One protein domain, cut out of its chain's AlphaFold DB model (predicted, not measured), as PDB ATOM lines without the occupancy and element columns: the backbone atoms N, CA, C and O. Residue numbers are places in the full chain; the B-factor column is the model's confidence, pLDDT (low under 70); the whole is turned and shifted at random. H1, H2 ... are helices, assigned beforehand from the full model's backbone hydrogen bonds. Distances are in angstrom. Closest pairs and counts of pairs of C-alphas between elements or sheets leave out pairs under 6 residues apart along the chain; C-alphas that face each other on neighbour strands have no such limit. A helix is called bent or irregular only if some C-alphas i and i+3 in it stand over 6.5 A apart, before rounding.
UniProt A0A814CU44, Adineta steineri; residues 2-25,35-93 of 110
ATOM      1  N   ILE A   2      57.423  33.143 148.578       80.44
ATOM      2  CA  ILE A   2      57.475  34.418 149.335       80.44
ATOM      3  C   ILE A   2      58.918  34.920 149.505       80.44
ATOM      4  O   ILE A   2      59.191  36.067 149.176       80.44
ATOM      5  N   LEU A   3      59.848  34.040 149.891       83.50
ATOM      6  CA  LEU A   3      61.265  34.387 150.043       83.50
ATOM      7  C   LEU A   3      61.885  34.966 148.756       83.50
ATOM      8  O   LEU A   3      62.514  36.013 148.798       83.50
ATOM      9  N   ILE A   4      61.637  34.338 147.600       83.19
ATOM     10  CA  ILE A   4      62.129  34.816 146.294       83.19
ATOM     11  C   ILE A   4      61.570  36.209 145.977       83.19
ATOM     12  O   ILE A   4      62.294  37.062 145.478       83.19
ATOM     13  N   ARG A   5      60.299  36.473 146.312       79.81
ATOM     14  CA  ARG A   5      59.681  37.796 146.112       79.81
ATOM     15  C   ARG A   5      60.333  38.864 146.981       79.81
ATOM     16  O   ARG A   5      60.563  39.968 146.503       79.81
ATOM     17  N   VAL A   6      60.633  38.529 148.235       84.62
ATOM     18  CA  VAL A   6      61.324  39.434 149.161       84.62
ATOM     19  C   VAL A   6      62.733  39.728 148.654       84.62
ATOM     20  O   VAL A   6      63.113  40.891 148.591       84.62
ATOM     21  N   ILE A   7      63.470  38.710 148.202       87.50
ATOM     22  CA  ILE A   7      64.813  38.882 147.629       87.50
ATOM     23  C   ILE A   7      64.769  39.805 146.403       87.50
ATOM     24  O   ILE A   7      65.506  40.786 146.355       87.50
ATOM     25  N   LEU A   8      63.870  39.552 145.446       83.25
ATOM     26  CA  LEU A   8      63.719  40.399 144.256       83.25
ATOM     27  C   LEU A   8      63.326  41.839 144.612       83.25
ATOM     28  O   LEU A   8      63.851  42.785 144.032       83.25
ATOM     29  N   PHE A   9      62.431  42.015 145.584       83.12
ATOM     30  CA  PHE A   9      62.031  43.336 146.058       83.12
ATOM     31  C   PHE A   9      63.207  44.103 146.671       83.12
ATOM     32  O   PHE A   9      63.411  45.266 146.333       83.12
ATOM     33  N   VAL A  10      64.006  43.455 147.523       87.69
ATOM     34  CA  VAL A  10      65.187  44.073 148.145       87.69
ATOM     35  C   VAL A  10      66.225  44.446 147.089       87.69
ATOM     36  O   VAL A  10      66.692  45.579 147.092       87.69
ATOM     37  N   ILE A  11      66.527  43.554 146.139       85.81
ATOM     38  CA  ILE A  11      67.496  43.824 145.062       85.81
ATOM     39  C   ILE A  11      67.093  45.053 144.235       85.81
ATOM     40  O   ILE A  11      67.952  45.848 143.868       85.81
ATOM     41  N   VAL A  12      65.798  45.239 143.961       80.75
ATOM     42  CA  VAL A  12      65.308  46.384 143.176       80.75
ATOM     43  C   VAL A  12      65.266  47.677 143.999       80.75
ATOM     44  O   VAL A  12      65.617  48.745 143.500       80.75
ATOM     45  N   THR A  13      64.832  47.610 145.258       82.00
ATOM     46  CA  THR A  13      64.571  48.810 146.077       82.00
ATOM     47  C   THR A  13      65.794  49.330 146.824       82.00
ATOM     48  O   THR A  13      65.897  50.535 147.075       82.00
ATOM     49  N   PHE A  14      66.742  48.455 147.162       85.44
ATOM     50  CA  PHE A  14      67.924  48.823 147.934       85.44
ATOM     51  C   PHE A  14      68.839  49.819 147.196       85.44
ATOM     52  O   PHE A  14      69.114  50.876 147.769       85.44
ATOM     53  N   PRO A  15      69.228  49.602 145.919       82.75
ATOM     54  CA  PRO A  15      70.074  50.550 145.187       82.75
ATOM     55  C   PRO A  15      69.440  51.939 145.070       82.75
ATOM     56  O   PRO A  15      70.121  52.951 145.231       82.75
ATOM     57  N   TYR A  16      68.121  51.997 144.859       80.56
ATOM     58  CA  TYR A  16      67.382  53.257 144.803       80.56
ATOM     59  C   TYR A  16      67.406  54.008 146.130       80.56
ATOM     60  O   TYR A  16      67.625  55.217 146.160       80.56
ATOM     61  N   THR A  17      67.182  53.293 147.230       84.25
ATOM     62  CA  THR A  17      67.143  53.896 148.564       84.25
ATOM     63  C   THR A  17      68.504  54.497 148.910       84.25
ATOM     64  O   THR A  17      68.572  55.658 149.312       84.25
ATOM     65  N   CYS A  18      69.588  53.759 148.649       85.31
ATOM     66  CA  CYS A  18      70.958  54.250 148.806       85.31
ATOM     67  C   CYS A  18      71.221  55.492 147.945       85.31
ATOM     68  O   CYS A  18      71.728  56.497 148.443       85.31
ATOM     69  N   TYR A  19      70.818  55.454 146.672       81.25
ATOM     70  CA  TYR A  19      70.977  56.579 145.753       81.25
ATOM     71  C   TYR A  19      70.239  57.841 146.220       81.25
ATOM     72  O   TYR A  19      70.797  58.936 146.209       81.25
ATOM     73  N   LYS A  20      68.991  57.693 146.669       81.75
ATOM     74  CA  LYS A  20      68.156  58.810 147.118       81.75
ATOM     75  C   LYS A  20      68.702  59.455 148.390       81.75
ATOM     76  O   LYS A  20      68.726  60.677 148.490       81.75
ATOM     77  N   ILE A  21      69.173  58.642 149.340       85.31
ATOM     78  CA  ILE A  21      69.842  59.133 150.553       85.31
ATOM     79  C   ILE A  21      71.104  59.910 150.170       85.31
ATOM     80  O   ILE A  21      71.315  61.009 150.673       85.31
ATOM     81  N   TYR A  22      71.920  59.378 149.259       82.56
ATOM     82  CA  TYR A  22      73.129  60.055 148.791       82.56
ATOM     83  C   TYR A  22      72.822  61.396 148.105       82.56
ATOM     84  O   TYR A  22      73.393  62.417 148.483       82.56
ATOM     85  N   SER A  23      71.884  61.419 147.148       75.38
ATOM     86  CA  SER A  23      71.543  62.643 146.408       75.38
ATOM     87  C   SER A  23      70.990  63.741 147.326       75.38
ATOM     88  O   SER A  23      71.428  64.887 147.228       75.38
ATOM     89  N   ASN A  24      70.128  63.387 148.288       79.06
ATOM     90  CA  ASN A  24      69.554  64.342 149.242       79.06
ATOM     91  C   ASN A  24      70.588  64.971 150.192       79.06
ATOM     92  O   ASN A  24      70.374  66.084 150.666       79.06
ATOM     93  N   ASN A  25      71.681  64.267 150.501       80.75
ATOM     94  CA  ASN A  25      72.711  64.753 151.423       80.75
ATOM     95  C   ASN A  25      73.796  65.594 150.733       80.75
ATOM     96  O   ASN A  25      74.560  66.285 151.406       80.75
ATOM     97  N   ARG A  35      74.357  66.092 135.895       81.50
ATOM     98  CA  ARG A  35      73.913  65.423 137.122       81.50
ATOM     99  C   ARG A  35      72.395  65.257 137.138       81.50
ATOM    100  O   ARG A  35      71.922  64.183 137.499       81.50
ATOM    101  N   ALA A  36      71.654  66.271 136.691       82.00
ATOM    102  CA  ALA A  36      70.199  66.193 136.564       82.00
ATOM    103  C   ALA A  36      69.771  65.119 135.544       82.00
ATOM    104  O   ALA A  36      68.850  64.344 135.801       82.00
ATOM    105  N   ALA A  37      70.481  65.008 134.415       85.88
ATOM    106  CA  ALA A  37      70.235  63.960 133.426       85.88
ATOM    107  C   ALA A  37      70.489  62.548 133.993       85.88
ATOM    108  O   ALA A  37      69.686  61.640 133.775       85.88
ATOM    109  N   ILE A  38      71.568  62.366 134.764       84.81
ATOM    110  CA  ILE A  38      71.876  61.097 135.442       84.81
ATOM    111  C   ILE A  38      70.801  60.755 136.485       84.81
ATOM    112  O   ILE A  38      70.359  59.608 136.547       84.81
ATOM    113  N   GLU A  39      70.345  61.736 137.269       83.00
ATOM    114  CA  GLU A  39      69.252  61.574 138.240       83.00
ATOM    115  C   GLU A  39      67.962  61.091 137.567       83.00
ATOM    116  O   GLU A  39      67.368  60.096 137.998       83.00
ATOM    117  N   HIS A  40      67.578  61.719 136.454       85.19
ATOM    118  CA  HIS A  40      66.426  61.291 135.663       85.19
ATOM    119  C   HIS A  40      66.591  59.885 135.085       85.19
ATOM    120  O   HIS A  40      65.662  59.078 135.165       85.19
ATOM    121  N   LEU A  41      67.763  59.560 134.534       88.38
ATOM    122  CA  LEU A  41      68.032  58.239 133.970       88.38
ATOM    123  C   LEU A  41      67.884  57.147 135.039       88.38
ATOM    124  O   LEU A  41      67.181  56.158 134.831       88.38
ATOM    125  N   ILE A  42      68.496  57.354 136.207       85.69
ATOM    126  CA  ILE A  42      68.430  56.430 137.346       85.69
ATOM    127  C   ILE A  42      66.979  56.247 137.803       85.69
ATOM    128  O   ILE A  42      66.532  55.119 138.025       85.69
ATOM    129  N   GLN A  43      66.206  57.331 137.869       83.94
ATOM    130  CA  GLN A  43      64.791  57.267 138.215       83.94
ATOM    131  C   GLN A  43      63.977  56.437 137.204       83.94
ATOM    132  O   GLN A  43      63.179  55.588 137.612       83.94
ATOM    133  N   VAL A  44      64.194  56.630 135.898       88.62
ATOM    134  CA  VAL A  44      63.526  55.854 134.835       88.62
ATOM    135  C   VAL A  44      63.882  54.371 134.924       88.62
ATOM    136  O   VAL A  44      62.990  53.519 134.832       88.62
ATOM    137  N   PHE A  45      65.155  54.043 135.155       87.38
ATOM    138  CA  PHE A  45      65.580  52.660 135.364       87.38
ATOM    139  C   PHE A  45      64.841  52.019 136.534       87.38
ATOM    140  O   PHE A  45      64.309  50.920 136.399       87.38
ATOM    141  N   ILE A  46      64.738  52.712 137.664       84.38
ATOM    142  CA  ILE A  46      64.091  52.175 138.864       84.38
ATOM    143  C   ILE A  46      62.598  51.953 138.653       84.38
ATOM    144  O   ILE A  46      62.096  50.883 138.994       84.38
ATOM    145  N   TYR A  47      61.890  52.898 138.028       84.56
ATOM    146  CA  TYR A  47      60.487  52.681 137.668       84.56
ATOM    147  C   TYR A  47      60.317  51.474 136.741       84.56
ATOM    148  O   TYR A  47      59.415  50.657 136.941       84.56
ATOM    149  N   SER A  48      61.218  51.317 135.773       88.56
ATOM    150  CA  SER A  48      61.205  50.188 134.843       88.56
ATOM    151  C   SER A  48      61.446  48.858 135.562       88.56
ATOM    152  O   SER A  48      60.713  47.897 135.333       88.56
ATOM    153  N   PHE A  49      62.401  48.804 136.494       84.62
ATOM    154  CA  PHE A  49      62.666  47.621 137.319       84.62
ATOM    155  C   PHE A  49      61.507  47.286 138.263       84.62
ATOM    156  O   PHE A  49      61.170  46.113 138.421       84.62
ATOM    157  N   CYS A  50      60.849  48.287 138.852       84.00
ATOM    158  CA  CYS A  50      59.640  48.082 139.649       84.00
ATOM    159  C   CYS A  50      58.511  47.467 138.807       84.00
ATOM    160  O   CYS A  50      57.888  46.491 139.231       84.00
ATOM    161  N   ASN A  51      58.289  47.972 137.591       86.44
ATOM    162  CA  ASN A  51      57.308  47.414 136.655       86.44
ATOM    163  C   ASN A  51      57.666  45.984 136.233       86.44
ATOM    164  O   ASN A  51      56.812  45.093 136.242       86.44
ATOM    165  N   LEU A  52      58.942  45.734 135.941       87.25
ATOM    166  CA  LEU A  52      59.440  44.403 135.617       87.25
ATOM    167  C   LEU A  52      59.258  43.433 136.791       87.25
ATOM    168  O   LEU A  52      58.862  42.290 136.577       87.25
ATOM    169  N   ASN A  53      59.448  43.881 138.034       86.31
ATOM    170  CA  ASN A  53      59.201  43.066 139.221       86.31
ATOM    171  C   ASN A  53      57.733  42.612 139.301       86.31
ATOM    172  O   ASN A  53      57.467  41.453 139.622       86.31
ATOM    173  N   TYR A  54      56.760  43.464 138.964       85.25
ATOM    174  CA  TYR A  54      55.355  43.035 138.891       85.25
ATOM    175  C   TYR A  54      55.138  41.938 137.842       85.25
ATOM    176  O   TYR A  54      54.482  40.933 138.137       85.25
ATOM    177  N   ALA A  55      55.735  42.080 136.656       88.56
ATOM    178  CA  ALA A  55      55.654  41.069 135.604       88.56
ATOM    179  C   ALA A  55      56.308  39.744 136.034       88.56
ATOM    180  O   ALA A  55      55.696  38.681 135.934       88.56
ATOM    181  N   VAL A  56      57.518  39.795 136.595       88.19
ATOM    182  CA  VAL A  56      58.234  38.618 137.112       88.19
ATOM    183  C   VAL A  56      57.421  37.919 138.198       88.19
ATOM    184  O   VAL A  56      57.281  36.698 138.172       88.19
ATOM    185  N   ASN A  57      56.817  38.676 139.118       87.06
ATOM    186  CA  ASN A  57      55.933  38.116 140.136       87.06
ATOM    187  C   ASN A  57      54.757  37.360 139.508       87.06
ATOM    188  O   ASN A  57      54.483  36.232 139.918       87.06
ATOM    189  N   PHE A  58      54.093  37.936 138.502       89.44
ATOM    190  CA  PHE A  58      53.007  37.263 137.786       89.44
ATOM    191  C   PHE A  58      53.448  35.901 137.228       89.44
ATOM    192  O   PHE A  58      52.785  34.892 137.483       89.44
ATOM    193  N   TYR A  59      54.586  35.849 136.528       89.19
ATOM    194  CA  TYR A  59      55.111  34.602 135.963       89.19
ATOM    195  C   TYR A  59      55.534  33.601 137.040       89.19
ATOM    196  O   TYR A  59      55.222  32.415 136.932       89.19
ATOM    197  N   LEU A  60      56.165  34.065 138.120       87.62
ATOM    198  CA  LEU A  60      56.515  33.216 139.258       87.62
ATOM    199  C   LEU A  60      55.274  32.558 139.870       87.62
ATOM    200  O   LEU A  60      55.292  31.353 140.134       87.62
ATOM    201  N   PHE A  61      54.182  33.307 140.057       86.38
ATOM    202  CA  PHE A  61      52.910  32.754 140.530       86.38
ATOM    203  C   PHE A  61      52.291  31.783 139.527       86.38
ATOM    204  O   PHE A  61      51.776  30.735 139.924       86.38
ATOM    205  N   PHE A  62      52.362  32.102 138.238       88.69
ATOM    206  CA  PHE A  62      51.854  31.245 137.174       88.69
ATOM    207  C   PHE A  62      52.595  29.902 137.105       88.69
ATOM    208  O   PHE A  62      51.977  28.851 136.946       88.69
ATOM    209  N   ILE A  63      53.912  29.887 137.290       88.38
ATOM    210  CA  ILE A  63      54.697  28.646 137.266       88.38
ATOM    211  C   ILE A  63      54.551  27.874 138.585       88.38
ATOM    212  O   ILE A  63      54.401  26.652 138.572       88.38
ATOM    213  N   SER A  64      54.526  28.569 139.722       86.31
ATOM    214  CA  SER A  64      54.592  27.920 141.039       86.31
ATOM    215  C   SER A  64      53.231  27.468 141.582       86.31
ATOM    216  O   SER A  64      53.166  26.494 142.326       86.31
ATOM    217  N   SER A  65      52.131  28.157 141.251       90.81
ATOM    218  CA  SER A  65      50.815  27.910 141.860       90.81
ATOM    219  C   SER A  65      49.803  27.353 140.860       90.81
ATOM    220  O   SER A  65      49.304  28.045 139.971       90.81
ATOM    221  N   SER A  66      49.417  26.088 141.054       89.94
ATOM    222  CA  SER A  66      48.381  25.428 140.248       89.94
ATOM    223  C   SER A  66      47.005  26.088 140.397       89.94
ATOM    224  O   SER A  66      46.268  26.199 139.415       89.94
ATOM    225  N   ARG A  67      46.671  26.575 141.601       91.19
ATOM    226  CA  ARG A  67      45.427  27.313 141.873       91.19
ATOM    227  C   ARG A  67      45.381  28.619 141.083       91.19
ATOM    228  O   ARG A  67      44.382  28.889 140.419       91.19
ATOM    229  N   TYR A  68      46.483  29.371 141.085       90.12
ATOM    230  CA  TYR A  68      46.594  30.626 140.342       90.12
ATOM    231  C   TYR A  68      46.462  30.402 138.829       90.12
ATOM    232  O   TYR A  68      45.674  31.080 138.173       90.12
ATOM    233  N   ARG A  69      47.117  29.371 138.272       92.44
ATOM    234  CA  ARG A  69      46.952  28.998 136.851       92.44
ATOM    235  C   ARG A  69      45.505  28.728 136.461       92.44
ATOM    236  O   ARG A  69      45.067  29.171 135.403       92.44
ATOM    237  N   ARG A  70      44.761  27.990 137.293       93.25
ATOM    238  CA  ARG A  70      43.345  27.682 137.027       93.25
ATOM    239  C   ARG A  70      42.502  28.955 136.981       93.25
ATOM    240  O   ARG A  70      41.700  29.099 136.063       93.25
ATOM    241  N   GLN A  71      42.724  29.887 137.908       93.31
ATOM    242  CA  GLN A  71      42.034  31.181 137.930       93.31
ATOM    243  C   GLN A  71      42.363  32.024 136.694       93.31
ATOM    244  O   GLN A  71      41.450  32.501 136.026       93.31
ATOM    245  N   VAL A  72      43.644  32.141 136.333       91.06
ATOM    246  CA  VAL A  72      44.071  32.873 135.130       91.06
ATOM    247  C   VAL A  72      43.455  32.256 133.871       91.06
ATOM    248  O   VAL A  72      42.875  32.976 133.060       91.06
ATOM    249  N   LYS A  73      43.484  30.923 133.731       91.12
ATOM    250  CA  LYS A  73      42.851  30.213 132.606       91.12
ATOM    251  C   LYS A  73      41.344  30.465 132.552       91.12
ATOM    252  O   LYS A  73      40.808  30.675 131.468       91.12
ATOM    253  N   TYR A  74      40.665  30.458 133.698       92.44
ATOM    254  CA  TYR A  74      39.234  30.744 133.778       92.44
ATOM    255  C   TYR A  74      38.913  32.183 133.352       92.44
ATOM    256  O   TYR A  74      38.019  32.387 132.534       92.44
ATOM    257  N   ILE A  75      39.669  33.170 133.844       91.00
ATOM    258  CA  ILE A  75      39.498  34.587 133.486       91.00
ATOM    259  C   ILE A  75      39.746  34.803 131.993       91.00
ATOM    260  O   ILE A  75      38.928  35.439 131.329       91.00
ATOM    261  N   LEU A  76      40.832  34.242 131.452       89.12
ATOM    262  CA  LEU A  76      41.137  34.311 130.023       89.12
ATOM    263  C   LEU A  76      40.011  33.679 129.209       89.12
ATOM    264  O   LEU A  76      39.462  34.338 128.332       89.12
ATOM    265  N   LYS A  77      39.596  32.449 129.547       88.56
ATOM    266  CA  LYS A  77      38.488  31.771 128.864       88.56
ATOM    267  C   LYS A  77      37.222  32.628 128.899       88.56
ATOM    268  O   LYS A  77      36.633  32.849 127.853       88.56
ATOM    269  N   LYS A  78      36.842  33.178 130.055       88.69
ATOM    270  CA  LYS A  78      35.669  34.053 130.189       88.69
ATOM    271  C   LYS A  78      35.777  35.310 129.318       88.69
ATOM    272  O   LYS A  78      34.794  35.689 128.694       88.69
ATOM    273  N   LYS A  79      36.950  35.949 129.256       84.75
ATOM    274  CA  LYS A  79      37.171  37.161 128.453       84.75
ATOM    275  C   LYS A  79      37.106  36.871 126.950       84.75
ATOM    276  O   LYS A  79      36.403  37.586 126.245       84.75
ATOM    277  N   TYR A  80      37.767  35.808 126.487       81.62
ATOM    278  CA  TYR A  80      37.733  35.389 125.081       81.62
ATOM    279  C   TYR A  80      36.346  34.909 124.655       81.62
ATOM    280  O   TYR A  80      35.857  35.325 123.613       81.62
ATOM    281  N   TRP A  81      35.669  34.108 125.482       71.88
ATOM    282  CA  TRP A  81      34.293  33.690 125.204       71.88
ATOM    283  C   TRP A  81      33.349  34.885 125.103       71.88
ATOM    284  O   TRP A  81      32.553  34.936 124.178       71.88
ATOM    285  N   ARG A  82      33.487  35.881 125.988       73.56
ATOM    286  CA  ARG A  82      32.677  37.105 125.933       73.56
ATOM    287  C   ARG A  82      32.942  37.935 124.673       73.56
ATOM    288  O   ARG A  82      32.021  38.545 124.146       73.56
ATOM    289  N   GLN A  83      34.185  37.972 124.190       74.88
ATOM    290  CA  GLN A  83      34.514  38.630 122.923       74.88
ATOM    291  C   GLN A  83      33.903  37.893 121.727       74.88
ATOM    292  O   GLN A  83      33.319  38.542 120.870       74.88
ATOM    293  N   ILE A  84      33.974  36.558 121.707       70.50
ATOM    294  CA  ILE A  84      33.378  35.735 120.646       70.50
ATOM    295  C   ILE A  84      31.855  35.900 120.624       70.50
ATOM    296  O   ILE A  84      31.296  36.170 119.569       70.50
ATOM    297  N   THR A  85      31.178  35.817 121.774       64.69
ATOM    298  CA  THR A  85      29.716  35.993 121.833       64.69
ATOM    299  C   THR A  85      29.288  37.397 121.420       64.69
ATOM    300  O   THR A  85      28.314  37.542 120.693       64.69
ATOM    301  N   ASN A  86      30.029  38.433 121.830       64.62
ATOM    302  CA  ASN A  86      29.738  39.800 121.399       64.62
ATOM    303  C   ASN A  86      29.927  39.976 119.889       64.62
ATOM    304  O   ASN A  86      29.165  40.711 119.274       64.62
ATOM    305  N   TRP A  87      30.920  39.310 119.296       61.59
ATOM    306  CA  TRP A  87      31.160  39.352 117.856       61.59
ATOM    307  C   TRP A  87      30.063  38.613 117.071       61.59
ATOM    308  O   TRP A  87      29.539  39.158 116.105       61.59
ATOM    309  N   CYS A  88      29.631  37.435 117.535       58.59
ATOM    310  CA  CYS A  88      28.519  36.692 116.929       58.59
ATOM    311  C   CYS A  88      27.185  37.458 116.995       58.59
ATOM    312  O   CYS A  88      26.517  37.581 115.974       58.59
ATOM    313  N   CYS A  89      26.829  38.045 118.144       58.62
ATOM    314  CA  CYS A  89      25.592  38.829 118.268       58.62
ATOM    315  C   CYS A  89      25.612  40.136 117.453       58.62
ATOM    316  O   CYS A  89      24.554  40.658 117.115       58.62
ATOM    317  N   TYR A  90      26.790  40.688 117.140       54.69
ATOM    318  CA  TYR A  90      26.895  41.859 116.262       54.69
ATOM    319  C   TYR A  90      26.659  41.488 114.788       54.69
ATOM    320  O   TYR A  90      26.075  42.275 114.050       54.69
ATOM    321  N   ASN A  91      27.060  40.277 114.383       53.12
ATOM    322  CA  ASN A  91      26.889  39.766 113.019       53.12
ATOM    323  C   ASN A  91      25.473  39.235 112.733       53.12
ATOM    324  O   ASN A  91      25.002  39.367 111.607       53.12
ATOM    325  N   GLU A  92      24.773  38.668 113.721       52.69
ATOM    326  CA  GLU A  92      23.372  38.229 113.545       52.69
ATOM    327  C   GLU A  92      22.412  39.401 113.296       52.69
ATOM    328  O   GLU A  92      21.458  39.266 112.538       52.69
ATOM    329  N   ASN A  93      22.694  40.580 113.853       53.56
ATOM    330  CA  ASN A  93      21.859  41.770 113.664       53.56
ATOM    331  C   ASN A  93      22.105  42.505 112.328       53.56
ATOM    332  O   ASN A  93      21.483  43.540 112.091       53.56
TER     333      ASN A  93
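This is residues 2 to 25 and 35 to 93 of the 110 residues of a protein of Adineta steineri (UniProt A0A814CU44). Two long helices, H2 and H3, meet near their ends in a wide corner of nearly a right angle, and the bent helix H1 runs side by side with H2 on its own arm of the corner. The other arm is H3 alone, and its residues 73 to 92 stick out with nothing packed on them. The printed part has 83 residues with three named helices, H1, H2 and H3 in that order along the chain, and no named strand; the class is all helix. The whole is extended, with a radius of gyration of the C-alphas of 20.7 A, and the C-alphas span 67 by 33 by 13 A.

The longest helix by residues, H2, holds residues 35 to 64 and measures 42.4 A from C-alpha 35 at (73.913, 65.423, 137.122) to C-alpha 64 at (54.592, 27.920, 141.039). H3 holds residues 66 to 92, 38.8 A from first to last C-alpha, and ends with C-alpha 92 at (23.372, 38.229, 113.545). H1, residues 2 to 25, was assigned by its hydrogen bonds as one helix but is bent: C-alphas 12 and 15 are 6.6 A apart. Its arms are H1a, residues 2 to 12, 15.6 A long from C-alpha 2 at (57.475, 34.418, 149.335), and H1b, residues 15 to 25, 15.7 A long. Residues 13 and 14 belong to neither arm.

H2 touches H1a with its residues 46 to 57 alone, and the closest C-alphas, those of Val 12 and Phe 49, are 6.5 A apart. H1a and H2 run opposite ways at a shallow tilt of 14 degrees. H1b stands at a steep tilt of 39 degrees to H1a. H1b and H2 are close but not clearly touching; their closest C-alphas, those of Tyr 16 and Ile 46, are 6.9 A apart, and they run opposite ways at a shallow tilt of 26 degrees. H2 and H3 touch only at the corner by their link, where the closest C-alphas, those of Phe 62 and Arg 69, are 5.4 A apart. Their lines are about perpendicular, at 86 degrees. H1a and H1b are both apart from H3. In H1a, H1b, H2 and H3 every O i to N i+4 pair is within hydrogen-bond range.

The two C-alphas farthest apart, those of Asn 25 and Glu 92, are 67.6 A apart. The outline is only just a rod, with spans of 67 by 33 by 13 A. Residues 73 to 93, of which 73 to 92 belong to H3, stand free; the body without them spans 48 by 21 by 11 A. Residues 26 to 34 are not printed, and C-alphas 25 and 35 are 14.4 A apart across this cut, which lies in the link from H1 to H2. The link from H2 to H3 is tight, with 1 residue. The mean pLDDT of the printed part is 82.2, and residues 85 to 93 are under 70.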